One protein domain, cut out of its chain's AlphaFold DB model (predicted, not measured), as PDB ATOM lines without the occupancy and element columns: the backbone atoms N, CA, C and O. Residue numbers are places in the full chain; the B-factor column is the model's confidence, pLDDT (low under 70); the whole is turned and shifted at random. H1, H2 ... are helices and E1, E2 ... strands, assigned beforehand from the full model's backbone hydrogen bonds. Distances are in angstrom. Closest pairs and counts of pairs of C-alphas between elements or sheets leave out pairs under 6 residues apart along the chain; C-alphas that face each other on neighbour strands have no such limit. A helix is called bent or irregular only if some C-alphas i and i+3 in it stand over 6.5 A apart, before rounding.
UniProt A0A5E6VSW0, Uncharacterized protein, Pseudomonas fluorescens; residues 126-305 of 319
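What this domain is: This is residues 126 to 305 of the 319 residues of an uncharacterized protein of Pseudomonas fluorescens (UniProt A0A5E6VSW0). A strongly twisted sheet of six strands curls like part of a barrel round the kinked helix H1, with H2 and H3 packed over its other face. H4 packs on H3, away from the sheet, and past the short H5 the hairpin E7 and E8 lies at one end of the long axis, its loop residues 295 to 300 standing free. The printed part has 180 residues with five named helices and eight named strands, in the order H1 E1 E2 E3 H2 E4 H3 E5 E6 H4 H5 E7 E8. The large sheet is mixed, in the order E1 E2 E3 E4 E5 E6, and the class is mixed, helices and strands. The whole is compact, with a radius of gyration of the C-alphas of 17.6 A and spans of 58 by 40 by 32 A.

Where its parts are: The large sheet holds E1, residues 160 to 163, E2, 175 to 179, E3, 182 to 189 and 21.0 A long, E4, 218 to 223 and 16.4 A, E5, 250 to 256 and 19.8 A, and E6, 261 to 264. H1, residues 126 to 153, is 35.3 A long and begins with C-alpha 126 at (160.619, 132.679, 123.320). It has a kink of 64 degrees near residue 147 and is irregular, C-alphas 148 and 151 being 9.2 A apart. H2 is residues 198 to 213, 22.5 A; H3, 228 to 240, 18.1 A; H4, 267 to 280, 19.7 A; H5, 285 to 288. E7 is residues 291 to 294 and E8 is 301 to 304, ending with C-alpha 304 at (171.863, 163.243, 139.435).

How they stand to each other: E1, E2 and E3 form a meander, each strand the antiparallel neighbour of the one before, with N 162 and O 176 at 2.8 A and N 177 and O 185 at 2.8 A. E3 and E4 are parallel, N 186 and O 218 at 2.8 A, and so are E4 and E5, N 221 and O 251 at 2.9 A. E3, H2, E4 and E4, H3, E5 are strand-helix-strand units, parallel neighbours joined through a helix, with right-handed crossovers. The hairpin E5 and E6 has N 256 and O 261 at 2.8 A. The sheet forms three layers with its helices, H2 and H3 on one face and H1 on the other. The closest C-alphas of H1 and E6 are those of Ala 145 and Ala 261, 5.2 A. H2 runs along E4 at a height over the sheet of 9.1 A. H2 and H3 touch at a steep tilt of 53 degrees, closest at the C-alphas of Pro 198 and Ala 229, 4.5 A. H3 and H4 touch about perpendicular at 81 degrees, closest at the C-alphas of Tyr 235 and Ala 274, 5.1 A. H3 and H5 are close but not clearly touching, C-alphas 236 and 285 being closest at 7.9 A. In the hairpin E7 and E8, N 293 and O 302 are 2.9 A apart. Every O i to N i+4 pair is within hydrogen-bond range in H2, H3 and H4, against 21 of 24 in H1, and H5 is too short for such a pair.

The domain as a whole: The C-alphas farthest apart are those of Gly 158 and Asn 298, 61.0 A. The printed part has no cut, and its one long link joins E1 to E2. Mean pLDDT of the printed part is 78.1; 44 residues are under 70, among them 126 to 134, 241 to 247 and 278 to 291.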
ATOM      1  N   ILE A 126     161.217 133.817 122.597       42.31
ATOM      2  CA  ILE A 126     160.619 132.679 123.320       42.31
ATOM      3  C   ILE A 126     160.167 133.111 124.717       42.31
ATOM      4  O   ILE A 126     159.099 132.700 125.167       42.31
ATOM      5  N   GLY A 127     160.922 134.000 125.368       43.94
ATOM      6  CA  GLY A 127     160.520 134.676 126.593       43.94
ATOM      7  C   GLY A 127     159.187 135.392 126.413       43.94
ATOM      8  O   GLY A 127     158.310 135.215 127.245       43.94
ATOM      9  N   ARG A 128     158.960 136.098 125.298       46.88
ATOM     10  CA  ARG A 128     157.680 136.766 124.999       46.88
ATOM     11  C   ARG A 128     156.512 135.803 124.765       46.88
ATOM     12  O   ARG A 128     155.445 136.035 125.327       46.88
ATOM     13  N   ASP A 129     156.687 134.730 123.995       47.97
ATOM     14  CA  ASP A 129     155.605 133.761 123.736       47.97
ATOM     15  C   ASP A 129     155.285 132.892 124.965       47.97
ATOM     16  O   ASP A 129     154.111 132.669 125.278       47.97
ATOM     17  N   ASN A 130     156.303 132.473 125.726       55.66
ATOM     18  CA  ASN A 130     156.107 131.813 127.018       55.66
ATOM     19  C   ASN A 130     155.505 132.780 128.041       55.66
ATOM     20  O   ASN A 130     154.552 132.407 128.710       55.66
ATOM     21  N   THR A 131     155.962 134.036 128.105       58.09
ATOM     22  CA  THR A 131     155.374 135.058 128.987       58.09
ATOM     23  C   THR A 131     153.919 135.300 128.621       58.09
ATOM     24  O   THR A 131     153.094 135.352 129.517       58.09
ATOM     25  N   ARG A 132     153.543 135.370 127.336       62.00
ATOM     26  CA  ARG A 132     152.135 135.507 126.922       62.00
ATOM     27  C   ARG A 132     151.287 134.308 127.329       62.00
ATOM     28  O   ARG A 132     150.175 134.502 127.818       62.00
ATOM     29  N   LYS A 133     151.800 133.085 127.155       66.06
ATOM     30  CA  LYS A 133     151.110 131.857 127.576       66.06
ATOM     31  C   LYS A 133     150.949 131.800 129.099       66.06
ATOM     32  O   LYS A 133     149.846 131.544 129.568       66.06
ATOM     33  N   ILE A 134     152.010 132.107 129.843       67.94
ATOM     34  CA  ILE A 134     152.030 132.162 131.310       67.94
ATOM     35  C   ILE A 134     151.111 133.283 131.814       67.94
ATOM     36  O   ILE A 134     150.311 133.045 132.705       67.94
ATOM     37  N   THR A 135     151.123 134.462 131.181       70.56
ATOM     38  CA  THR A 135     150.210 135.579 131.496       70.56
ATOM     39  C   THR A 135     148.761 135.160 131.281       70.56
ATOM     40  O   THR A 135     147.935 135.367 132.154       70.56
ATOM     41  N   SER A 136     148.451 134.530 130.144       72.44
ATOM     42  CA  SER A 136     147.082 134.102 129.826       72.44
ATOM     43  C   SER A 136     146.593 132.991 130.760       72.44
ATOM     44  O   SER A 136     145.412 132.933 131.093       72.44
ATOM     45  N   GLN A 137     147.483 132.081 131.165       76.19
ATOM     46  CA  GLN A 137     147.182 131.039 132.145       76.19
ATOM     47  C   GLN A 137     146.958 131.642 133.536       76.19
ATOM     48  O   GLN A 137     145.962 131.321 134.178       76.19
ATOM     49  N   HIS A 138     147.826 132.565 133.950       81.69
ATOM     50  CA  HIS A 138     147.707 133.298 135.205       81.69
ATOM     51  C   HIS A 138     146.433 134.148 135.258       81.69
ATOM     52  O   HIS A 138     145.719 134.120 136.248       81.69
ATOM     53  N   GLU A 139     146.070 134.835 134.172       79.94
ATOM     54  CA  GLU A 139     144.808 135.580 134.073       79.94
ATOM     55  C   GLU A 139     143.580 134.680 134.267       79.94
ATOM     56  O   GLU A 139     142.593 135.116 134.858       79.94
ATOM     57  N   ARG A 140     143.625 133.428 133.786       80.69
ATOM     58  CA  ARG A 140     142.549 132.450 134.008       80.69
ATOM     59  C   ARG A 140     142.493 132.000 135.464       80.69
ATOM     60  O   ARG A 140     141.424 132.069 136.048       80.69
ATOM     61  N   GLN A 141     143.628 131.619 136.046       80.88
ATOM     62  CA  GLN A 141     143.713 131.222 137.459       80.88
ATOM     63  C   GLN A 141     143.278 132.362 138.392       80.88
ATOM     64  O   GLN A 141     142.507 132.156 139.325       80.88
ATOM     65  N   CYS A 142     143.688 133.592 138.075       85.44
ATOM     66  CA  CYS A 142     143.237 134.789 138.770       85.44
ATOM     67  C   CYS A 142     141.729 134.984 138.655       85.44
ATOM     68  O   CYS A 142     141.124 135.421 139.622       85.44
ATOM     69  N   ALA A 143     141.109 134.693 137.506       87.88
ATOM     70  CA  ALA A 143     139.669 134.875 137.341       87.88
ATOM     71  C   ALA A 143     138.876 134.062 138.375       87.88
ATOM     72  O   ALA A 143     137.964 134.603 139.001       87.88
ATOM     73  N   ASP A 144     139.266 132.804 138.585       87.00
ATOM     74  CA  ASP A 144     138.614 131.906 139.541       87.00
ATOM     75  C   ASP A 144     138.858 132.368 140.986       87.00
ATOM     76  O   ASP A 144     137.918 132.474 141.778       87.00
ATOM     77  N   ALA A 145     140.099 132.744 141.314       89.44
ATOM     78  CA  ALA A 145     140.450 133.249 142.641       89.44
ATOM     79  C   ALA A 145     139.764 134.591 142.974       89.44
ATOM     80  O   ALA A 145     139.266 134.775 144.084       89.44
ATOM     81  N   ILE A 146     139.673 135.512 142.007       91.44
ATOM     82  CA  ILE A 146     138.953 136.791 142.130       91.44
ATOM     83  C   ILE A 146     137.459 136.540 142.355       91.44
ATOM     84  O   ILE A 146     136.855 137.173 143.220       91.44
ATOM     85  N   ALA A 147     136.859 135.620 141.590       89.94
ATOM     86  CA  ALA A 147     135.447 135.283 141.734       89.94
ATOM     87  C   ALA A 147     135.142 134.698 143.122       89.94
ATOM     88  O   ALA A 147     134.142 135.075 143.731       89.94
ATOM     89  N   LYS A 148     136.026 133.834 143.642       90.06
ATOM     90  CA  LYS A 148     135.904 133.234 144.978       90.06
ATOM     91  C   LYS A 148     136.112 134.248 146.108       90.06
ATOM     92  O   LYS A 148     135.377 134.210 147.088       90.06
ATOM     93  N   ALA A 149     137.088 135.147 145.978       90.69
ATOM     94  CA  ALA A 149     137.366 136.184 146.975       90.69
ATOM     95  C   ALA A 149     136.241 137.231 147.059       90.69
ATOM     96  O   ALA A 149     135.934 137.752 148.132       90.69
ATOM     97  N   GLY A 150     135.604 137.522 145.921       92.25
ATOM     98  CA  GLY A 150     134.487 138.449 145.837       92.25
ATOM     99  C   GLY A 150     134.888 139.925 146.001       92.25
ATOM    100  O   GLY A 150     136.042 140.266 146.256       92.25
ATOM    101  N   PRO A 151     133.929 140.848 145.830       92.62
ATOM    102  CA  PRO A 151     134.194 142.288 145.777       92.62
ATOM    103  C   PRO A 151     134.613 142.873 147.138       92.62
ATOM    104  O   PRO A 151     135.299 143.893 147.186       92.62
ATOM    105  N   ALA A 152     134.257 142.208 148.243       91.94
ATOM    106  CA  ALA A 152     134.653 142.607 149.593       91.94
ATOM    107  C   ALA A 152     136.173 142.529 149.809       91.94
ATOM    108  O   ALA A 152     136.725 143.410 150.463       91.94
ATOM    109  N   PHE A 153     136.851 141.546 149.204       92.19
ATOM    110  CA  PHE A 153     138.312 141.429 149.249       92.19
ATOM    111  C   PHE A 153     139.009 142.682 148.697       92.19
ATOM    112  O   PHE A 153     140.006 143.141 149.240       92.19
ATOM    113  N   PHE A 154     138.431 143.288 147.658       92.25
ATOM    114  CA  PHE A 154     138.932 144.514 147.030       92.25
ATOM    115  C   PHE A 154     138.422 145.788 147.714       92.25
ATOM    116  O   PHE A 154     138.466 146.870 147.131       92.25
ATOM    117  N   GLY A 155     137.881 145.657 148.926       89.56
ATOM    118  CA  GLY A 155     137.373 146.767 149.714       89.56
ATOM    119  C   GLY A 155     136.016 147.299 149.263       89.56
ATOM    120  O   GLY A 155     135.656 148.369 149.730       89.56
ATOM    121  N   ALA A 156     135.256 146.600 148.405       91.44
ATOM    122  CA  ALA A 156     133.932 147.000 147.904       91.44
ATOM    123  C   ALA A 156     132.824 146.010 148.312       91.44
ATOM    124  O   ALA A 156     132.226 145.341 147.471       91.44
ATOM    125  N   ALA A 157     132.531 145.897 149.612       89.69
ATOM    126  CA  ALA A 157     131.419 145.068 150.092       89.69
ATOM    127  C   ALA A 157     130.092 145.433 149.387       89.69
ATOM    128  O   ALA A 157     129.776 146.611 149.241       89.69
ATOM    129  N   GLY A 158     129.352 144.426 148.907       86.44
ATOM    130  CA  GLY A 158     128.125 144.616 148.110       86.44
ATOM    131  C   GLY A 158     128.350 145.044 146.651       86.44
ATOM    132  O   GLY A 158     127.389 145.235 145.908       86.44
ATOM    133  N   GLY A 159     129.607 145.187 146.229       92.12
ATOM    134  CA  GLY A 159     129.984 145.556 144.871       92.12
ATOM    135  C   GLY A 159     129.766 144.456 143.830       92.12
ATOM    136  O   GLY A 159     129.306 143.354 144.120       92.12
ATOM    137  N   ARG A 160     130.143 144.747 142.583       94.06
ATOM    138  CA  ARG A 160     130.133 143.775 141.474       94.06
ATOM    139  C   ARG A 160     131.480 143.743 140.772       94.06
ATOM    140  O   ARG A 160     132.093 144.793 140.594       94.06
ATOM    141  N   ILE A 161     131.911 142.555 140.353       94.50
ATOM    142  CA  ILE A 161     133.156 142.347 139.604       94.50
ATOM    143  C   ILE A 161     132.818 142.111 138.133       94.50
ATOM    144  O   ILE A 161     132.035 141.222 137.803       94.50
ATOM    145  N   PHE A 162     133.447 142.878 137.247       92.25
ATOM    146  CA  PHE A 162     133.293 142.755 135.803       92.25
ATOM    147  C   PHE A 162     134.613 142.354 135.162       92.25
ATOM    148  O   PHE A 162     135.637 142.996 135.386       92.25
ATOM    149  N   LYS A 163     134.583 141.317 134.321       90.56
ATOM    150  CA  LYS A 163     135.708 140.942 133.460       90.56
ATOM    151  C   LYS A 163     135.637 141.727 132.154       90.56
ATOM    152  O   LYS A 163     134.617 141.699 131.468       90.56
ATOM    153  N   GLN A 164     136.723 142.393 131.778       85.12
ATOM    154  CA  GLN A 164     136.770 143.155 130.536       85.12
ATOM    155  C   GLN A 164     136.977 142.213 129.336       85.12
ATOM    156  O   GLN A 164     137.928 141.438 129.287       85.12
ATOM    157  N   SER A 165     136.088 142.280 128.340       73.31
ATOM    158  CA  SER A 165     136.059 141.350 127.195       73.31
ATOM    159  C   SER A 165     137.209 141.526 126.194       73.31
ATOM    160  O   SER A 165     137.531 140.593 125.461       73.31
ATOM    161  N   LYS A 166     137.837 142.710 126.154       72.75
ATOM    162  CA  LYS A 166     138.954 143.056 125.254       72.75
ATOM    163  C   LYS A 166     140.046 143.857 125.972       72.75
ATOM    164  O   LYS A 166     140.521 144.863 125.443       72.75
ATOM    165  N   ALA A 167     140.416 143.456 127.188       70.19
ATOM    166  CA  ALA A 167     141.507 144.111 127.907       70.19
ATOM    167  C   ALA A 167     142.786 144.089 127.056       70.19
ATOM    168  O   ALA A 167     143.233 143.028 126.611       70.19
ATOM    169  N   ARG A 168     143.384 145.262 126.806       70.50
ATOM    170  CA  ARG A 168     144.705 145.317 126.178       70.50
ATOM    171  C   ARG A 168     145.721 144.809 127.187       70.50
ATOM    172  O   ARG A 168     145.888 145.405 128.256       70.50
ATOM    173  N   GLN A 169     146.410 143.733 126.818       63.25
ATOM    174  CA  GLN A 169     147.471 143.146 127.625       63.25
ATOM    175  C   GLN A 169     148.446 144.256 128.056       63.25
ATOM    176  O   GLN A 169     148.832 145.094 127.240       63.25
ATOM    177  N   TYR A 170     148.786 144.288 129.344       65.88
ATOM    178  CA  TYR A 170     149.682 145.261 129.994       65.88
ATOM    179  C   TYR A 170     149.156 146.683 130.247       65.88
ATOM    180  O   TYR A 170     149.704 147.340 131.125       65.88
ATOM    181  N   THR A 171     148.097 147.159 129.586       74.56
ATOM    182  CA  THR A 171     147.667 148.575 129.716       74.56
ATOM    183  C   THR A 171     146.262 148.758 130.276       74.56
ATOM    184  O   THR A 171     145.996 149.774 130.920       74.56
ATOM    185  N   SER A 172     145.360 147.801 130.057       83.44
ATOM    186  CA  SER A 172     143.993 147.839 130.588       83.44
ATOM    187  C   SER A 172     143.833 146.859 131.754       83.44
ATOM    188  O   SER A 172     144.496 145.814 131.758       83.44
ATOM    189  N   PRO A 173     142.989 147.179 132.751       89.06
ATOM    190  CA  PRO A 173     142.669 146.233 133.810       89.06
ATOM    191  C   PRO A 173     141.897 145.049 133.235       89.06
ATOM    192  O   PRO A 173     141.011 145.216 132.402       89.06
ATOM    193  N   ALA A 174     142.221 143.838 133.682       89.75
ATOM    194  CA  ALA A 174     141.484 142.651 133.251       89.75
ATOM    195  C   ALA A 174     140.111 142.574 133.936       89.75
ATOM    196  O   ALA A 174     139.154 142.054 133.354       89.75
ATOM    197  N   PHE A 175     140.012 143.122 135.152       92.44
ATOM    198  CA  PHE A 175     138.775 143.185 135.919       92.44
ATOM    199  C   PHE A 175     138.592 144.557 136.558       92.44
ATOM    200  O   PHE A 175     139.562 145.218 136.932       92.44
ATOM    201  N   VAL A 176     137.335 144.958 136.714       93.75
ATOM    202  CA  VAL A 176     136.938 146.166 137.438       93.75
ATOM    203  C   VAL A 176     135.928 145.776 138.506       93.75
ATOM    204  O   VAL A 176     134.950 145.085 138.219       93.75
ATOM    205  N   VAL A 177     136.162 146.223 139.734       94.19
ATOM    206  CA  VAL A 177     135.206 146.129 140.835       94.19
ATOM    207  C   VAL A 177     134.466 147.447 140.930       94.19
ATOM    208  O   VAL A 177     135.076 148.514 140.890       94.19
ATOM    209  N   THR A 178     133.150 147.368 141.060       94.12
ATOM    210  CA  THR A 178     132.282 148.530 141.227       94.12
ATOM    211  C   THR A 178     131.737 148.611 142.642       94.12
ATOM    212  O   THR A 178     131.482 147.583 143.268       94.12
ATOM    213  N   ARG A 179     131.514 149.836 143.108       91.75
ATOM    214  CA  ARG A 179     130.742 150.172 144.305       91.75
ATOM    215  C   ARG A 179     129.700 151.198 143.875       91.75
ATOM    216  O   ARG A 179     130.047 152.135 143.167       91.75
ATOM    217  N   ASP A 180     128.432 150.970 144.206       89.94
ATOM    218  CA  ASP A 180     127.324 151.861 143.821       89.94
ATOM    219  C   ASP A 180     127.275 152.164 142.309       89.94
ATOM    220  O   ASP A 180     126.994 153.275 141.868       89.94
ATOM    221  N   ASN A 181     127.578 151.144 141.495       86.25
ATOM    222  CA  ASN A 181     127.696 151.202 140.029       86.25
ATOM    223  C   ASN A 181     128.820 152.098 139.476       86.25
ATOM    224  O   ASN A 181     128.907 152.263 138.261       86.25
ATOM    225  N   GLN A 182     129.708 152.618 140.323       89.81
ATOM    226  CA  GLN A 182     130.898 153.363 139.915       89.81
ATOM    227  C   GLN A 182     132.153 152.479 139.986       89.81
ATOM    228  O   GLN A 182     132.236 151.617 140.868       89.81
ATOM    229  N   PRO A 183     133.140 152.655 139.085       90.38
ATOM    230  CA  PRO A 183     134.432 151.982 139.188       90.38
ATOM    231  C   PRO A 183     135.118 152.304 140.521       90.38
ATOM    232  O   PRO A 183     135.344 153.461 140.854       90.38
ATOM    233  N   PHE A 184     135.455 151.269 141.287       91.88
ATOM    234  CA  PHE A 184     136.080 151.405 142.604       91.88
ATOM    235  C   PHE A 184     137.478 150.801 142.640       91.88
ATOM    236  O   PHE A 184     138.398 151.423 143.167       91.88
ATOM    237  N   ALA A 185     137.655 149.613 142.054       93.69
ATOM    238  CA  ALA A 185     138.965 148.985 141.963       93.69
ATOM    239  C   ALA A 185     139.282 148.476 140.555       93.69
ATOM    240  O   ALA A 185     138.432 147.865 139.906       93.69
ATOM    241  N   ALA A 186     140.514 148.684 140.099       94.50
ATOM    242  CA  ALA A 186     141.052 148.117 138.868       94.50
ATOM    243  C   ALA A 186     142.030 146.985 139.195       94.50
ATOM    244  O   ALA A 186     142.966 147.172 139.968       94.50
ATOM    245  N   ILE A 187     141.831 145.814 138.589       94.25
ATOM    246  CA  ILE A 187     142.627 144.617 138.871       94.25
ATOM    247  C   ILE A 187     143.451 144.232 137.643       94.25
ATOM    248  O   ILE A 187     142.935 144.025 136.536       94.25
ATOM    249  N   PHE A 188     144.748 144.072 137.870       92.44
ATOM    250  CA  PHE A 188     145.757 143.756 136.878       92.44
ATOM    251  C   PHE A 188     146.484 142.460 137.255       92.44
ATOM    252  O   PHE A 188     147.439 142.478 138.033       92.44
ATOM    253  N   PRO A 189     146.102 141.319 136.663       89.75
ATOM    254  CA  PRO A 189     146.935 140.128 136.701       89.75
ATOM    255  C   PRO A 189     148.264 140.416 135.992       89.75
ATOM    256  O   PRO A 189     148.288 140.946 134.870       89.75
ATOM    257  N   ARG A 190     149.383 140.113 136.650       86.44
ATOM    258  CA  ARG A 190     150.732 140.320 136.118       86.44
ATOM    259  C   ARG A 190     151.603 139.118 136.414       86.44
ATOM    260  O   ARG A 190     151.549 138.537 137.487       86.44
ATOM    261  N   VAL A 191     152.433 138.773 135.444       74.31
ATOM    262  CA  VAL A 191     153.512 137.803 135.606       74.31
ATOM    263  C   VAL A 191     154.790 138.607 135.410       74.31
ATOM    264  O   VAL A 191     154.919 139.303 134.400       74.31
ATOM    265  N   GLY A 192     155.670 138.636 136.413       62.41
ATOM    266  CA  GLY A 192     156.936 139.367 136.322       62.41
ATOM    267  C   GLY A 192     157.660 138.957 135.038       62.41
ATOM    268  O   GLY A 192     157.866 137.771 134.794       62.41
ATOM    269  N   GLY A 193     157.937 139.912 134.148       60.06
ATOM    270  CA  GLY A 193     158.484 139.607 132.827       60.06
ATOM    271  C   GLY A 193     159.890 139.014 132.929       60.06
ATOM    272  O   GLY A 193     160.791 139.672 133.428       60.06
ATOM    273  N   ALA A 194     160.108 137.807 132.405       53.09
ATOM    274  CA  ALA A 194     161.398 137.110 132.513       53.09
ATOM    275  C   ALA A 194     162.564 137.787 131.755       53.09
ATOM    276  O   ALA A 194     163.713 137.398 131.922       53.09
ATOM    277  N   SER A 195     162.280 138.771 130.893       55.75
ATOM    278  CA  SER A 195     163.266 139.401 130.004       55.75
ATOM    279  C   SER A 195     163.665 140.830 130.391       55.75
ATOM    280  O   SER A 195     164.439 141.442 129.659       55.75
ATOM    281  N   LYS A 196     163.094 141.406 131.456       64.75
ATOM    282  CA  LYS A 196     163.407 142.767 131.926       64.75
ATOM    283  C   LYS A 196     163.906 142.711 133.369       64.75
ATOM    284  O   LYS A 196     163.518 141.820 134.120       64.75
ATOM    285  N   GLN A 197     164.745 143.671 133.752       73.88
ATOM    286  CA  GLN A 197     165.179 143.794 135.141       73.88
ATOM    287  C   GLN A 197     163.963 144.046 136.059       73.88
ATOM    288  O   GLN A 197     163.094 144.845 135.696       73.88
ATOM    289  N   PRO A 198     163.885 143.401 137.240       76.88
ATOM    290  CA  PRO A 198     162.750 143.534 138.156       76.88
ATOM    291  C   PRO A 198     162.409 144.977 138.544       76.88
ATOM    292  O   PRO A 198     161.230 145.310 138.622       76.88
ATOM    293  N   LEU A 199     163.421 145.831 138.727       75.81
ATOM    294  CA  LEU A 199     163.255 147.252 139.042       75.81
ATOM    295  C   LEU A 199     162.544 148.023 137.930       75.81
ATOM    296  O   LEU A 199     161.545 148.687 138.186       75.81
ATOM    297  N   ALA A 200     162.989 147.856 136.684       75.31
ATOM    298  CA  ALA A 200     162.345 148.482 135.532       75.31
ATOM    299  C   ALA A 200     160.879 148.038 135.382       75.31
ATOM    300  O   ALA A 200     160.004 148.853 135.112       75.31
ATOM    301  N   ILE A 201     160.590 146.748 135.607       82.31
ATOM    302  CA  ILE A 201     159.206 146.243 135.594       82.31
ATOM    303  C   ILE A 201     158.385 146.896 136.707       82.31
ATOM    304  O   ILE A 201     157.239 147.272 136.478       82.31
ATOM    305  N   ALA A 202     158.943 147.003 137.910       84.12
ATOM    306  CA  ALA A 202     158.240 147.564 139.048       84.12
ATOM    307  C   ALA A 202     157.904 149.049 138.839       84.12
ATOM    308  O   ALA A 202     156.761 149.429 139.081       84.12
ATOM    309  N   PHE A 203     158.819 149.852 138.284       82.19
ATOM    310  CA  PHE A 203     158.519 151.233 137.884       82.19
ATOM    311  C   PHE A 203     157.438 151.312 136.801       82.19
ATOM    312  O   PHE A 203     156.469 152.042 136.973       82.19
ATOM    313  N   GLU A 204     157.516 150.488 135.747       85.00
ATOM    314  CA  GLU A 204     156.470 150.445 134.708       85.00
ATOM    315  C   GLU A 204     155.080 150.122 135.288       85.00
ATOM    316  O   GLU A 204     154.064 150.660 134.840       85.00
ATOM    317  N   LEU A 205     155.011 149.229 136.282       88.88
ATOM    318  CA  LEU A 205     153.763 148.894 136.967       88.88
ATOM    319  C   LEU A 205     153.301 150.007 137.914       88.88
ATOM    320  O   LEU A 205     152.097 150.255 137.997       88.88
ATOM    321  N   TYR A 206     154.226 150.677 138.597       86.81
ATOM    322  CA  TYR A 206     153.921 151.813 139.459       86.81
ATOM    323  C   TYR A 206     153.366 152.996 138.654       86.81
ATOM    324  O   TYR A 206     152.290 153.499 138.972       86.81
ATOM    325  N   ASP A 207     154.005 153.354 137.539       85.94
ATOM    326  CA  ASP A 207     153.534 154.399 136.623       85.94
ATOM    327  C   ASP A 207     152.160 154.064 136.039       85.94
ATOM    328  O   ASP A 207     151.261 154.909 135.980       85.94
ATOM    329  N   LEU A 208     151.959 152.797 135.655       87.69
ATOM    330  CA  LEU A 208     150.649 152.325 135.226       87.69
ATOM    331  C   LEU A 208     149.607 152.531 136.329       87.69
ATOM    332  O   LEU A 208     148.510 152.999 136.029       87.69
ATOM    333  N   ALA A 209     149.924 152.204 137.580       89.31
ATOM    334  CA  ALA A 209     149.008 152.402 138.695       89.31
ATOM    335  C   ALA A 209     148.665 153.886 138.883       89.31
ATOM    336  O   ALA A 209     147.482 154.231 138.933       89.31
ATOM    337  N   CYS A 210     149.675 154.761 138.893       86.00
ATOM    338  CA  CYS A 210     149.501 156.211 138.977       86.00
ATOM    339  C   CYS A 210     148.560 156.727 137.879       86.00
ATOM    340  O   CYS A 210     147.587 157.414 138.178       86.00
ATOM    341  N   SER A 211     148.762 156.299 136.625       85.44
ATOM    342  CA  SER A 211     147.927 156.709 135.481       85.44
ATOM    343  C   SER A 211     146.459 156.258 135.559       85.44
ATOM    344  O   SER A 211     145.617 156.715 134.787       85.44
ATOM    345  N   ARG A 212     146.139 155.308 136.446       85.56
ATOM    346  CA  ARG A 212     144.791 154.736 136.606       85.56
ATOM    347  C   ARG A 212     144.084 155.209 137.865       85.56
ATOM    348  O   ARG A 212     142.862 155.082 137.936       85.56
ATOM    349  N   ARG A 213     144.824 155.786 138.810       82.69
ATOM    350  CA  ARG A 213     144.313 156.257 140.098       82.69
ATOM    351  C   ARG A 213     143.188 157.287 139.955       82.69
ATOM    352  O   ARG A 213     142.253 157.267 140.744       82.69
ATOM    353  N   GLU A 214     143.242 158.136 138.929       77.62
ATOM    354  CA  GLU A 214     142.204 159.147 138.666       77.62
ATOM    355  C   GLU A 214     140.843 158.539 138.298       77.62
ATOM    356  O   GLU A 214     139.802 159.143 138.541       77.62
ATOM    357  N   VAL A 215     140.840 157.337 137.713       81.38
ATOM    358  CA  VAL A 215     139.625 156.662 137.229       81.38
ATOM    359  C   VAL A 215     139.131 155.616 138.225       81.38
ATOM    360  O   VAL A 215     137.931 155.374 138.335       81.38
ATOM    361  N   THR A 216     140.050 154.971 138.940       85.69
ATOM    362  CA  THR A 216     139.739 153.964 139.955       85.69
ATOM    363  C   THR A 216     140.584 154.222 141.195       85.69
ATOM    364  O   THR A 216     141.807 154.092 141.102       85.69
ATOM    365  N   PRO A 217     139.965 154.532 142.349       85.38
ATOM    366  CA  PRO A 217     140.700 154.909 143.553       85.38
ATOM    367  C   PRO A 217     141.551 153.769 144.121       85.38
ATOM    368  O   PRO A 217     142.515 154.055 144.818       85.38
ATOM    369  N   ASN A 218     141.231 152.508 143.805       91.19
ATOM    370  CA  ASN A 218     142.012 151.345 144.224       91.19
ATOM    371  C   ASN A 218     142.576 150.572 143.029       91.19
ATOM    372  O   ASN A 218     141.856 150.183 142.108       91.19
ATOM    373  N   ILE A 219     143.866 150.281 143.062       93.38
ATOM    374  CA  ILE A 219     144.592 149.534 142.040       93.38
ATOM    375  C   ILE A 219     145.138 148.264 142.673       93.38
ATOM    376  O   ILE A 219     145.792 148.305 143.707       93.38
ATOM    377  N   TRP A 220     144.891 147.129 142.031       94.06
ATOM    378  CA  TRP A 220     145.354 145.825 142.481       94.06
ATOM    379  C   TRP A 220     146.235 145.179 141.424       94.06
ATOM    380  O   TRP A 220     145.782 144.952 140.300       94.06
ATOM    381  N   PHE A 221     147.456 144.800 141.794       93.31
ATOM    382  CA  PHE A 221     148.243 143.856 141.006       93.31
ATOM    383  C   PHE A 221     148.208 142.472 141.637       93.31
ATOM    384  O   PHE A 221     148.515 142.305 142.816       93.31
ATOM    385  N   ILE A 222     147.859 141.470 140.828       92.31
ATOM    386  CA  ILE A 222     147.809 140.074 141.265       92.31
ATOM    387  C   ILE A 222     148.904 139.293 140.551       92.31
ATOM    388  O   ILE A 222     148.878 139.145 139.324       92.31
ATOM    389  N   PHE A 223     149.851 138.777 141.324       88.38
ATOM    390  CA  PHE A 223     150.979 137.987 140.848       88.38
ATOM    391  C   PHE A 223     150.742 136.487 141.070       88.38
ATOM    392  O   PHE A 223     149.932 136.112 141.919       88.38
ATOM    393  N   PRO A 224     151.400 135.603 140.302       83.00
ATOM    394  CA  PRO A 224     151.295 134.160 140.526       83.00
ATOM    395  C   PRO A 224     151.974 133.737 141.833       83.00
ATOM    396  O   PRO A 224     151.551 132.788 142.473       83.00
ATOM    397  N   GLU A 225     153.018 134.459 142.232       81.69
ATOM    398  CA  GLU A 225     153.846 134.183 143.402       81.69
ATOM    399  C   GLU A 225     154.625 135.449 143.794       81.69
ATOM    400  O   GLU A 225     154.512 136.491 143.135       81.69
ATOM    401  N   ARG A 226     155.457 135.360 144.839       78.94
ATOM    402  CA  ARG A 226     156.372 136.435 145.261       78.94
ATOM    403  C   ARG A 226     157.559 136.567 144.302       78.94
ATOM    404  O   ARG A 226     158.691 136.235 144.620       78.94
ATOM    405  N   THR A 227     157.280 137.028 143.089       80.56
ATOM    406  CA  THR A 227     158.321 137.285 142.088       80.56
ATOM    407  C   THR A 227     159.218 138.463 142.505       80.56
ATOM    408  O   THR A 227     158.759 139.356 143.220       80.56
ATOM    409  N   PRO A 228     160.449 138.579 141.979       80.38
ATOM    410  CA  PRO A 228     161.296 139.746 142.239       80.38
ATOM    411  C   PRO A 228     160.636 141.089 141.873       80.38
ATOM    412  O   PRO A 228     160.847 142.092 142.546       80.38
ATOM    413  N   ALA A 229     159.802 141.116 140.826       83.62
ATOM    414  CA  ALA A 229     159.047 142.311 140.440       83.62
ATOM    415  C   ALA A 229     157.937 142.662 141.449       83.62
ATOM    416  O   ALA A 229     157.651 143.837 141.649       83.62
ATOM    417  N   TYR A 230     157.331 141.660 142.096       86.00
ATOM    418  CA  TYR A 230     156.356 141.861 143.172       86.00
ATOM    419  C   TYR A 230     157.016 142.520 144.386       86.00
ATOM    420  O   TYR A 230     156.509 143.516 144.894       86.00
ATOM    421  N   GLU A 231     158.166 142.000 144.821       84.19
ATOM    422  CA  GLU A 231     158.893 142.556 145.967       84.19
ATOM    423  C   GLU A 231     159.374 143.978 145.687       84.19
ATOM    424  O   GLU A 231     159.254 144.857 146.536       84.19
ATOM    425  N   MET A 232     159.868 144.224 144.472       83.81
ATOM    426  CA  MET A 232     160.342 145.545 144.092       83.81
ATOM    427  C   MET A 232     159.199 146.557 143.968       83.81
ATOM    428  O   MET A 232     159.339 147.696 144.399       83.81
ATOM    429  N   LEU A 233     158.037 146.145 143.453       87.62
ATOM    430  CA  LEU A 233     156.856 147.006 143.425       87.62
ATOM    431  C   LEU A 233     156.335 147.302 144.835       87.62
ATOM    432  O   LEU A 233     155.944 148.433 145.099       87.62
ATOM    433  N   ALA A 234     156.364 146.322 145.744       87.06
ATOM    434  CA  ALA A 234     156.026 146.536 147.151       87.06
ATOM    435  C   ALA A 234     156.967 147.560 147.802       87.06
ATOM    436  O   ALA A 234     156.515 148.470 148.494       87.06
ATOM    437  N   TYR A 235     158.270 147.442 147.531       81.44
ATOM    438  CA  TYR A 235     159.279 148.376 148.019       81.44
ATOM    439  C   TYR A 235     159.071 149.801 147.476       81.44
ATOM    440  O   TYR A 235     159.002 150.746 148.260       81.44
ATOM    441  N   ILE A 236     158.880 149.952 146.161       80.50
ATOM    442  CA  ILE A 236     158.570 151.238 145.512       80.50
ATOM    443  C   ILE A 236     157.289 151.839 146.098       80.50
ATOM    444  O   ILE A 236     157.284 152.998 146.506       80.50
ATOM    445  N   ALA A 237     156.212 151.057 146.193       82.69
ATOM    446  CA  ALA A 237     154.938 151.526 146.728       82.69
ATOM    447  C   ALA A 237     155.069 152.015 148.178       82.69
ATOM    448  O   ALA A 237     154.469 153.027 148.534       82.69
ATOM    449  N   PHE A 238     155.880 151.344 148.998       78.12
ATOM    450  CA  PHE A 238     156.161 151.776 150.365       78.12
ATOM    451  C   PHE A 238     156.947 153.098 150.407       78.12
ATOM    452  O   PHE A 238     156.616 153.986 151.187       78.12
ATOM    453  N   ARG A 239     157.970 153.264 149.555       75.00
ATOM    454  CA  ARG A 239     158.846 154.452 149.566       75.00
ATOM    455  C   ARG A 239     158.215 155.689 148.920       75.00
ATOM    456  O   ARG A 239     158.472 156.796 149.382       75.00
ATOM    457  N   PHE A 240     157.395 155.517 147.882       73.12
ATOM    458  CA  PHE A 240     156.831 156.619 147.088       73.12
ATOM    459  C   PHE A 240     155.351 156.928 147.382       73.12
ATOM    460  O   PHE A 240     154.738 157.715 146.662       73.12
ATOM    461  N   GLY A 241     154.764 156.352 148.439       68.75
ATOM    462  CA  GLY A 241     153.409 156.713 148.889       68.75
ATOM    463  C   GLY A 241     152.264 155.996 148.157       68.75
ATOM    464  O   GLY A 241     151.164 156.534 148.015       68.75
ATOM    465  N   GLY A 242     152.513 154.774 147.687       61.81
ATOM    466  CA  GLY A 242     151.502 153.857 147.157       61.81
ATOM    467  C   GLY A 242     150.755 153.053 148.229       61.81
ATOM    468  O   GLY A 242     149.607 152.663 148.000       61.81
ATOM    469  N   ALA A 243     151.397 152.795 149.377       61.19
ATOM    470  CA  ALA A 243     150.981 151.742 150.302       61.19
ATOM    471  C   ALA A 243     151.249 152.025 151.805       61.19
ATOM    472  O   ALA A 243     152.379 152.287 152.210       61.19
ATOM    473  N   PHE A 244     150.184 151.836 152.593       61.16
ATOM    474  CA  PHE A 244     150.012 151.478 154.010       61.16
ATOM    475  C   PHE A 244     150.498 152.431 155.107       61.16
ATOM    476  O   PHE A 244     151.443 152.134 155.834       61.16
ATOM    477  N   ASP A 245     149.710 153.488 155.322       47.06
ATOM    478  CA  ASP A 245     149.324 153.923 156.683       47.06
ATOM    479  C   ASP A 245     148.039 154.775 156.616       47.06
ATOM    480  O   ASP A 245     147.148 154.647 157.451       47.06
ATOM    481  N   LYS A 246     147.871 155.606 155.570       37.81
ATOM    482  CA  LYS A 246     146.677 156.449 155.352       37.81
ATOM    483  C   LYS A 246     146.523 156.794 153.862       37.81
ATOM    484  O   LYS A 246     147.320 157.559 153.334       37.81
ATOM    485  N   GLY A 247     145.486 156.282 153.191       55.03
ATOM    486  CA  GLY A 247     145.198 156.603 151.777       55.03
ATOM    487  C   GLY A 247     145.656 155.558 150.754       55.03
ATOM    488  O   GLY A 247     145.911 155.913 149.602       55.03
ATOM    489  N   ASP A 248     145.758 154.298 151.180       74.50
ATOM    490  CA  ASP A 248     146.193 153.160 150.366       74.50
ATOM    491  C   ASP A 248     145.356 153.034 149.106       74.50
ATOM    492  O   ASP A 248     144.136 152.887 149.159       74.50
ATOM    493  N   TRP A 249     146.041 153.109 147.976       86.06
ATOM    494  CA  TRP A 249     145.418 153.061 146.663       86.06
ATOM    495  C   TRP A 249     146.086 152.017 145.771       86.06
ATOM    496  O   TRP A 249     145.514 151.644 144.750       86.06
ATOM    497  N   LEU A 250     147.274 151.519 146.137       90.62
ATOM    498  CA  LEU A 250     147.979 150.457 145.432       90.62
ATOM    499  C   LEU A 250     148.124 149.223 146.327       90.62
ATOM    500  O   LEU A 250     148.803 149.244 147.351       90.62
ATOM    501  N   HIS A 251     147.527 148.121 145.891       91.81
ATOM    502  CA  HIS A 251     147.497 146.855 146.606       91.81
ATOM    503  C   HIS A 251     148.119 145.741 145.770       91.81
ATOM    504  O   HIS A 251     147.957 145.673 144.546       91.81
ATOM    505  N   LEU A 252     148.801 144.826 146.450       92.62
ATOM    506  CA  LEU A 252     149.414 143.656 145.839       92.62
ATOM    507  C   LEU A 252     148.796 142.396 146.432       92.62
ATOM    508  O   LEU A 252     148.536 142.330 147.630       92.62
ATOM    509  N   ALA A 253     148.582 141.388 145.598       92.38
ATOM    510  CA  ALA A 253     148.187 140.064 146.046       92.38
ATOM    511  C   ALA A 253     148.914 138.986 145.246       92.38
ATOM    512  O   ALA A 253     149.346 139.212 144.112       92.38
ATOM    513  N   ILE A 254     149.009 137.798 145.830       90.19
ATOM    514  CA  ILE A 254     149.429 136.587 145.127       90.19
ATOM    515  C   ILE A 254     148.250 135.623 145.002       90.19
ATOM    516  O   ILE A 254     147.389 135.556 145.881       90.19
ATOM    517  N   CYS A 255     148.207 134.886 143.898       85.88
ATOM    518  CA  CYS A 255     147.253 133.806 143.701       85.88
ATOM    519  C   CYS A 255     147.846 132.515 144.277       85.88
ATOM    520  O   CYS A 255     148.820 132.010 143.731       85.88
ATOM    521  N   ASN A 256     147.266 131.966 145.348       74.94
ATOM    522  CA  ASN A 256     147.636 130.635 145.828       74.94
ATOM    523  C   ASN A 256     147.157 129.593 144.794       74.94
ATOM    524  O   ASN A 256     145.939 129.454 144.615       74.94
ATOM    525  N   PRO A 257     148.065 128.867 144.111       59.28
ATOM    526  CA  PRO A 257     147.682 127.912 143.074       59.28
ATOM    527  C   PRO A 257     146.900 126.714 143.623       59.28
ATOM    528  O   PRO A 257     146.104 126.131 142.892       59.28
ATOM    529  N   GLU A 258     147.117 126.346 144.889       65.25
ATOM    530  CA  GLU A 258     146.558 125.129 145.490       65.25
ATOM    531  C   GLU A 258     145.124 125.340 145.989       65.25
ATOM    532  O   GLU A 258     144.258 124.489 145.804       65.25
ATOM    533  N   GLU A 259     144.837 126.512 146.556       65.75
ATOM    534  CA  GLU A 259     143.539 126.808 147.182       65.75
ATOM    535  C   GLU A 259     142.645 127.732 146.340       65.75
ATOM    536  O   GLU A 259     141.500 128.023 146.719       65.75
ATOM    537  N   SER A 260     143.162 128.211 145.198       69.50
ATOM    538  CA  SER A 260     142.546 129.272 144.385       69.50
ATOM    539  C   SER A 260     142.139 130.474 145.247       69.50
ATOM    540  O   SER A 260     141.044 131.017 145.115       69.50
ATOM    541  N   ALA A 261     143.002 130.834 146.197       82.81
ATOM    542  CA  ALA A 261     142.782 131.915 147.149       82.81
ATOM    543  C   ALA A 261     143.684 133.105 146.811       82.81
ATOM    544  O   ALA A 261     144.814 132.929 146.355       82.81
ATOM    545  N   LEU A 262     143.189 134.320 147.043       89.50
ATOM    546  CA  LEU A 262     144.006 135.526 146.962       89.50
ATOM    547  C   LEU A 262     144.592 135.836 148.336       89.50
ATOM    548  O   LEU A 262     143.865 135.903 149.325       89.50
ATOM    549  N   ILE A 263     145.903 136.060 148.380       89.69
ATOM    550  CA  ILE A 263     146.615 136.466 149.592       89.69
ATOM    551  C   ILE A 263     147.109 137.889 149.362       89.69
ATOM    552  O   ILE A 263     148.018 138.106 148.558       89.69
ATOM    553  N   ALA A 264     146.481 138.859 150.027       90.25
ATOM    554  CA  ALA A 264     146.893 140.257 149.963       90.25
ATOM    555  C   ALA A 264     148.207 140.472 150.727       90.25
ATOM    556  O   ALA A 264     148.439 139.861 151.772       90.25
ATOM    557  N   LEU A 265     149.053 141.358 150.209       87.38
ATOM    558  CA  LEU A 265     150.179 141.900 150.953       87.38
ATOM    559  C   LEU A 265     149.640 142.811 152.054       87.38
ATOM    560  O   LEU A 265     148.975 143.804 151.762       87.38
ATOM    561  N   ASP A 266     149.940 142.476 153.301       83.00
ATOM    562  CA  ASP A 266     149.614 143.310 154.447       83.00
ATOM    563  C   ASP A 266     150.723 144.337 154.734       83.00
ATOM    564  O   ASP A 266     151.843 144.268 154.212       83.00
ATOM    565  N   TYR A 267     150.411 145.299 155.604       75.56
ATOM    566  CA  TYR A 267     151.354 146.336 156.027       75.56
ATOM    567  C   TYR A 267     152.656 145.753 156.589       75.56
ATOM    568  O   TYR A 267     153.751 146.198 156.240       75.56
ATOM    569  N   ILE A 268     152.551 144.724 157.438       77.06
ATOM    570  CA  ILE A 268     153.713 144.093 158.071       77.06
ATOM    571  C   ILE A 268     154.605 143.441 157.009       77.06
ATOM    572  O   ILE A 268     155.826 143.595 157.055       77.06
ATOM    573  N   GLY A 269     154.017 142.739 156.040       76.81
ATOM    574  CA  GLY A 269     154.721 142.153 154.909       76.81
ATOM    575  C   GLY A 269     155.408 143.208 154.047       76.81
ATOM    576  O   GLY A 269     156.582 143.044 153.723       76.81
ATOM    577  N   SER A 270     154.724 144.313 153.737       75.38
ATOM    578  CA  SER A 270     155.301 145.424 152.966       75.38
ATOM    579  C   SER A 270     156.503 146.045 153.680       75.38
ATOM    580  O   SER A 270     157.558 146.243 153.076       75.38
ATOM    581  N   ARG A 271     156.383 146.290 154.990       74.88
ATOM    582  CA  ARG A 271     157.466 146.849 155.808       74.88
ATOM    583  C   ARG A 271     158.652 145.894 155.930       74.88
ATOM    584  O   ARG A 271     159.789 146.350 155.893       74.88
ATOM    585  N   LYS A 272     158.405 144.583 156.043       77.44
ATOM    586  CA  LYS A 272     159.467 143.562 156.032       77.44
ATOM    587  C   LYS A 272     160.241 143.573 154.717       77.44
ATOM    588  O   LYS A 272     161.462 143.598 154.756       77.44
ATOM    589  N   ILE A 273     159.543 143.612 153.578       77.31
ATOM    590  CA  ILE A 273     160.185 143.693 152.256       77.31
ATOM    591  C   ILE A 273     161.061 144.946 152.158       77.31
ATOM    592  O   ILE A 273     162.211 144.852 151.731       77.31
ATOM    593  N   ALA A 274     160.541 146.101 152.587       73.00
ATOM    594  CA  ALA A 274     161.293 147.349 152.554       73.00
ATOM    595  C   ALA A 274     162.522 147.324 153.469       73.00
ATOM    596  O   ALA A 274     163.612 147.676 153.032       73.00
ATOM    597  N   PHE A 275     162.363 146.836 154.701       69.94
ATOM    598  CA  PHE A 275     163.460 146.707 155.654       69.94
ATOM    599  C   PHE A 275     164.567 145.789 155.126       69.94
ATOM    600  O   PHE A 275     165.715 146.208 155.066       69.94
ATOM    601  N   THR A 276     164.223 144.579 154.671       72.44
ATOM    602  CA  THR A 276     165.183 143.624 154.094       72.44
ATOM    603  C   THR A 276     165.970 144.237 152.933       72.44
ATOM    604  O   THR A 276     167.181 144.051 152.846       72.44
ATOM    605  N   ARG A 277     165.314 145.004 152.055       70.31
ATOM    606  CA  ARG A 277     165.975 145.687 150.931       70.31
ATOM    607  C   ARG A 277     166.952 146.762 151.403       70.31
ATOM    608  O   ARG A 277     168.097 146.753 150.957       70.31
ATOM    609  N   ASP A 278     166.513 147.611 152.331       66.81
ATOM    610  CA  ASP A 278     167.325 148.698 152.881       66.81
ATOM    611  C   ASP A 278     168.550 148.166 153.659       66.81
ATOM    612  O   ASP A 278     169.610 148.789 153.631       66.81
ATOM    613  N   THR A 279     168.437 147.020 154.348       62.16
ATOM    614  CA  THR A 279     169.500 146.508 155.236       62.16
ATOM    615  C   THR A 279     170.395 145.430 154.631       62.16
ATOM    616  O   THR A 279     171.592 145.425 154.900       62.16
ATOM    617  N   GLU A 280     169.849 144.482 153.865       55.66
ATOM    618  CA  GLU A 280     170.594 143.280 153.437       55.66
ATOM    619  C   GLU A 280     171.218 143.428 152.048       55.66
ATOM    620  O   GLU A 280     172.223 142.785 151.749       55.66
ATOM    621  N   LEU A 281     170.643 144.278 151.196       53.91
ATOM    622  CA  LEU A 281     171.097 144.459 149.816       53.91
ATOM    623  C   LEU A 281     171.904 145.747 149.613       53.91
ATOM    624  O   LEU A 281     172.345 146.011 148.499       53.91
ATOM    625  N   GLY A 282     172.107 146.535 150.678       52.03
ATOM    626  CA  GLY A 282     172.889 147.777 150.658       52.03
ATOM    627  C   GLY A 282     172.325 148.877 149.751       52.03
ATOM    628  O   GLY A 282     172.996 149.883 149.536       52.03
ATOM    629  N   GLY A 283     171.125 148.687 149.200       51.50
ATOM    630  CA  GLY A 283     170.499 149.601 148.256       51.50
ATOM    631  C   GLY A 283     169.521 150.521 148.968       51.50
ATOM    632  O   GLY A 283     168.488 150.066 149.455       51.50
ATOM    633  N   SER A 284     169.815 151.821 148.985       59.31
ATOM    634  CA  SER A 284     168.733 152.801 149.048       59.31
ATOM    635  C   SER A 284     168.108 152.862 147.661       59.31
ATOM    636  O   SER A 284     168.833 152.932 146.672       59.31
ATOM    637  N   ILE A 285     166.781 152.935 147.551       58.09
ATOM    638  CA  ILE A 285     166.159 153.268 146.262       58.09
ATOM    639  C   ILE A 285     166.725 154.561 145.657       58.09
ATOM    640  O   ILE A 285     166.695 154.731 144.446       58.09
ATOM    641  N   ASP A 286     167.286 155.451 146.483       58.66
ATOM    642  CA  ASP A 286     167.938 156.678 146.031       58.66
ATOM    643  C   ASP A 286     169.165 156.399 145.139       58.66
ATOM    644  O   ASP A 286     169.379 157.146 144.187       58.66
ATOM    645  N   SER A 287     169.925 155.317 145.386       59.16
ATOM    646  CA  SER A 287     171.038 154.895 144.515       59.16
ATOM    647  C   SER A 287     170.563 154.169 143.258       59.16
ATOM    648  O   SER A 287     171.236 154.189 142.240       59.16
ATOM    649  N   ASP A 288     169.392 153.535 143.311       58.03
ATOM    650  CA  ASP A 288     168.763 152.921 142.137       58.03
ATOM    651  C   ASP A 288     168.016 153.957 141.268       58.03
ATOM    652  O   ASP A 288     167.711 153.702 140.102       58.03
ATOM    653  N   CYS A 289     167.722 155.132 141.835       57.69
ATOM    654  CA  CYS A 289     167.123 156.294 141.172       57.69
ATOM    655  C   CYS A 289     168.151 157.389 140.855       57.69
ATOM    656  O   CYS A 289     167.750 158.489 140.456       57.69
ATOM    657  N   SER A 290     169.448 157.128 141.058       60.22
ATOM    658  CA  SER A 290     170.497 158.028 140.599       60.22
ATOM    659  C   SER A 290     170.716 157.838 139.100       60.22
ATOM    660  O   SER A 290     170.725 156.731 138.560       60.22
ATOM    661  N   TRP A 291     170.853 158.951 138.395       61.28
ATOM    662  CA  TRP A 291     171.202 158.966 136.989       61.28
ATOM    663  C   TRP A 291     172.691 159.214 136.863       61.28
ATOM    664  O   TRP A 291     173.189 160.259 137.273       61.28
ATOM    665  N   HIS A 292     173.370 158.262 136.235       71.12
ATOM    666  CA  HIS A 292     174.749 158.400 135.797       71.12
ATOM    667  C   HIS A 292     174.752 158.332 134.277       71.12
ATOM    668  O   HIS A 292     174.424 157.303 133.683       71.12
ATOM    669  N   GLY A 293     175.064 159.450 133.641       74.81
ATOM    670  CA  GLY A 293     175.026 159.583 132.194       74.81
ATOM    671  C   GLY A 293     176.141 160.472 131.684       74.81
ATOM    672  O   GLY A 293     176.947 161.002 132.446       74.81
ATOM    673  N   LYS A 294     176.174 160.629 130.368       81.06
ATOM    674  CA  LYS A 294     176.986 161.642 129.711       81.06
ATOM    675  C   LYS A 294     176.090 162.522 128.868       81.06
ATOM    676  O   LYS A 294     175.115 162.033 128.290       81.06
ATOM    677  N   ASP A 295     176.428 163.798 128.808       75.00
ATOM    678  CA  ASP A 295     175.860 164.710 127.836       75.00
ATOM    679  C   ASP A 295     176.128 164.170 126.422       75.00
ATOM    680  O   ASP A 295     177.250 163.804 126.082       75.00
ATOM    681  N   ILE A 296     175.086 164.084 125.598       79.88
ATOM    682  CA  ILE A 296     175.172 163.475 124.263       79.88
ATOM    683  C   ILE A 296     175.919 164.341 123.237       79.88
ATOM    684  O   ILE A 296     176.250 163.849 122.159       79.88
ATOM    685  N   TYR A 297     176.142 165.619 123.536       77.31
ATOM    686  CA  TYR A 297     176.827 166.572 122.669       77.31
ATOM    687  C   TYR A 297     178.276 166.784 123.103       77.31
ATOM    688  O   TYR A 297     179.150 166.923 122.247       77.31
ATOM    689  N   ASN A 298     178.524 166.774 124.414       88.81
ATOM    690  CA  ASN A 298     179.810 167.183 124.978       88.81
ATOM    691  C   ASN A 298     180.529 166.064 125.748       88.81
ATOM    692  O   ASN A 298     181.660 166.264 126.180       88.81
ATOM    693  N   ASP A 299     179.897 164.897 125.931       78.94
ATOM    694  CA  ASP A 299     180.388 163.769 126.743       78.94
ATOM    695  C   ASP A 299     180.606 164.092 128.239       78.94
ATOM    696  O   ASP A 299     181.161 163.275 128.987       78.94
ATOM    697  N   ASP A 300     180.133 165.255 128.693       86.38
ATOM    698  CA  ASP A 300     180.253 165.706 130.077       86.38
ATOM    699  C   ASP A 300     179.495 164.761 131.019       86.38
ATOM    700  O   ASP A 300     178.335 164.430 130.760       86.38
ATOM    701  N   PRO A 301     180.106 164.307 132.126       82.25
ATOM    702  CA  PRO A 301     179.442 163.405 133.052       82.25
ATOM    703  C   PRO A 301     178.293 164.123 133.770       82.25
ATOM    704  O   PRO A 301     178.487 165.155 134.412       82.25
ATOM    705  N   LEU A 302     177.104 163.530 133.715       78.44
ATOM    706  CA  LEU A 302     175.942 163.937 134.492       78.44
ATOM    707  C   LEU A 302     175.712 162.917 135.605       78.44
ATOM    708  O   LEU A 302     175.454 161.746 135.333       78.44
ATOM    709  N   ASN A 303     175.765 163.391 136.848       76.12
ATOM    710  CA  ASN A 303     175.373 162.632 138.028       76.12
ATOM    711  C   ASN A 303     174.212 163.362 138.703       76.12
ATOM    712  O   ASN A 303     174.390 164.472 139.203       76.12
ATOM    713  N   ILE A 304     173.028 162.755 138.694       69.62
ATOM    714  CA  ILE A 304     171.863 163.243 139.435       69.62
ATOM    715  C   ILE A 304     171.526 162.188 140.474       69.62
ATOM    716  O   ILE A 304     171.101 161.096 140.114       69.62
ATOM    717  N   ASP A 305     171.674 162.514 141.749       62.06
ATOM    718  CA  ASP A 305     171.301 161.601 142.823       62.06
ATOM    719  C   ASP A 305     169.806 161.718 143.131       62.06
ATOM    720  O   ASP A 305     169.286 162.820 143.306       62.06
TER     721      ASP A 305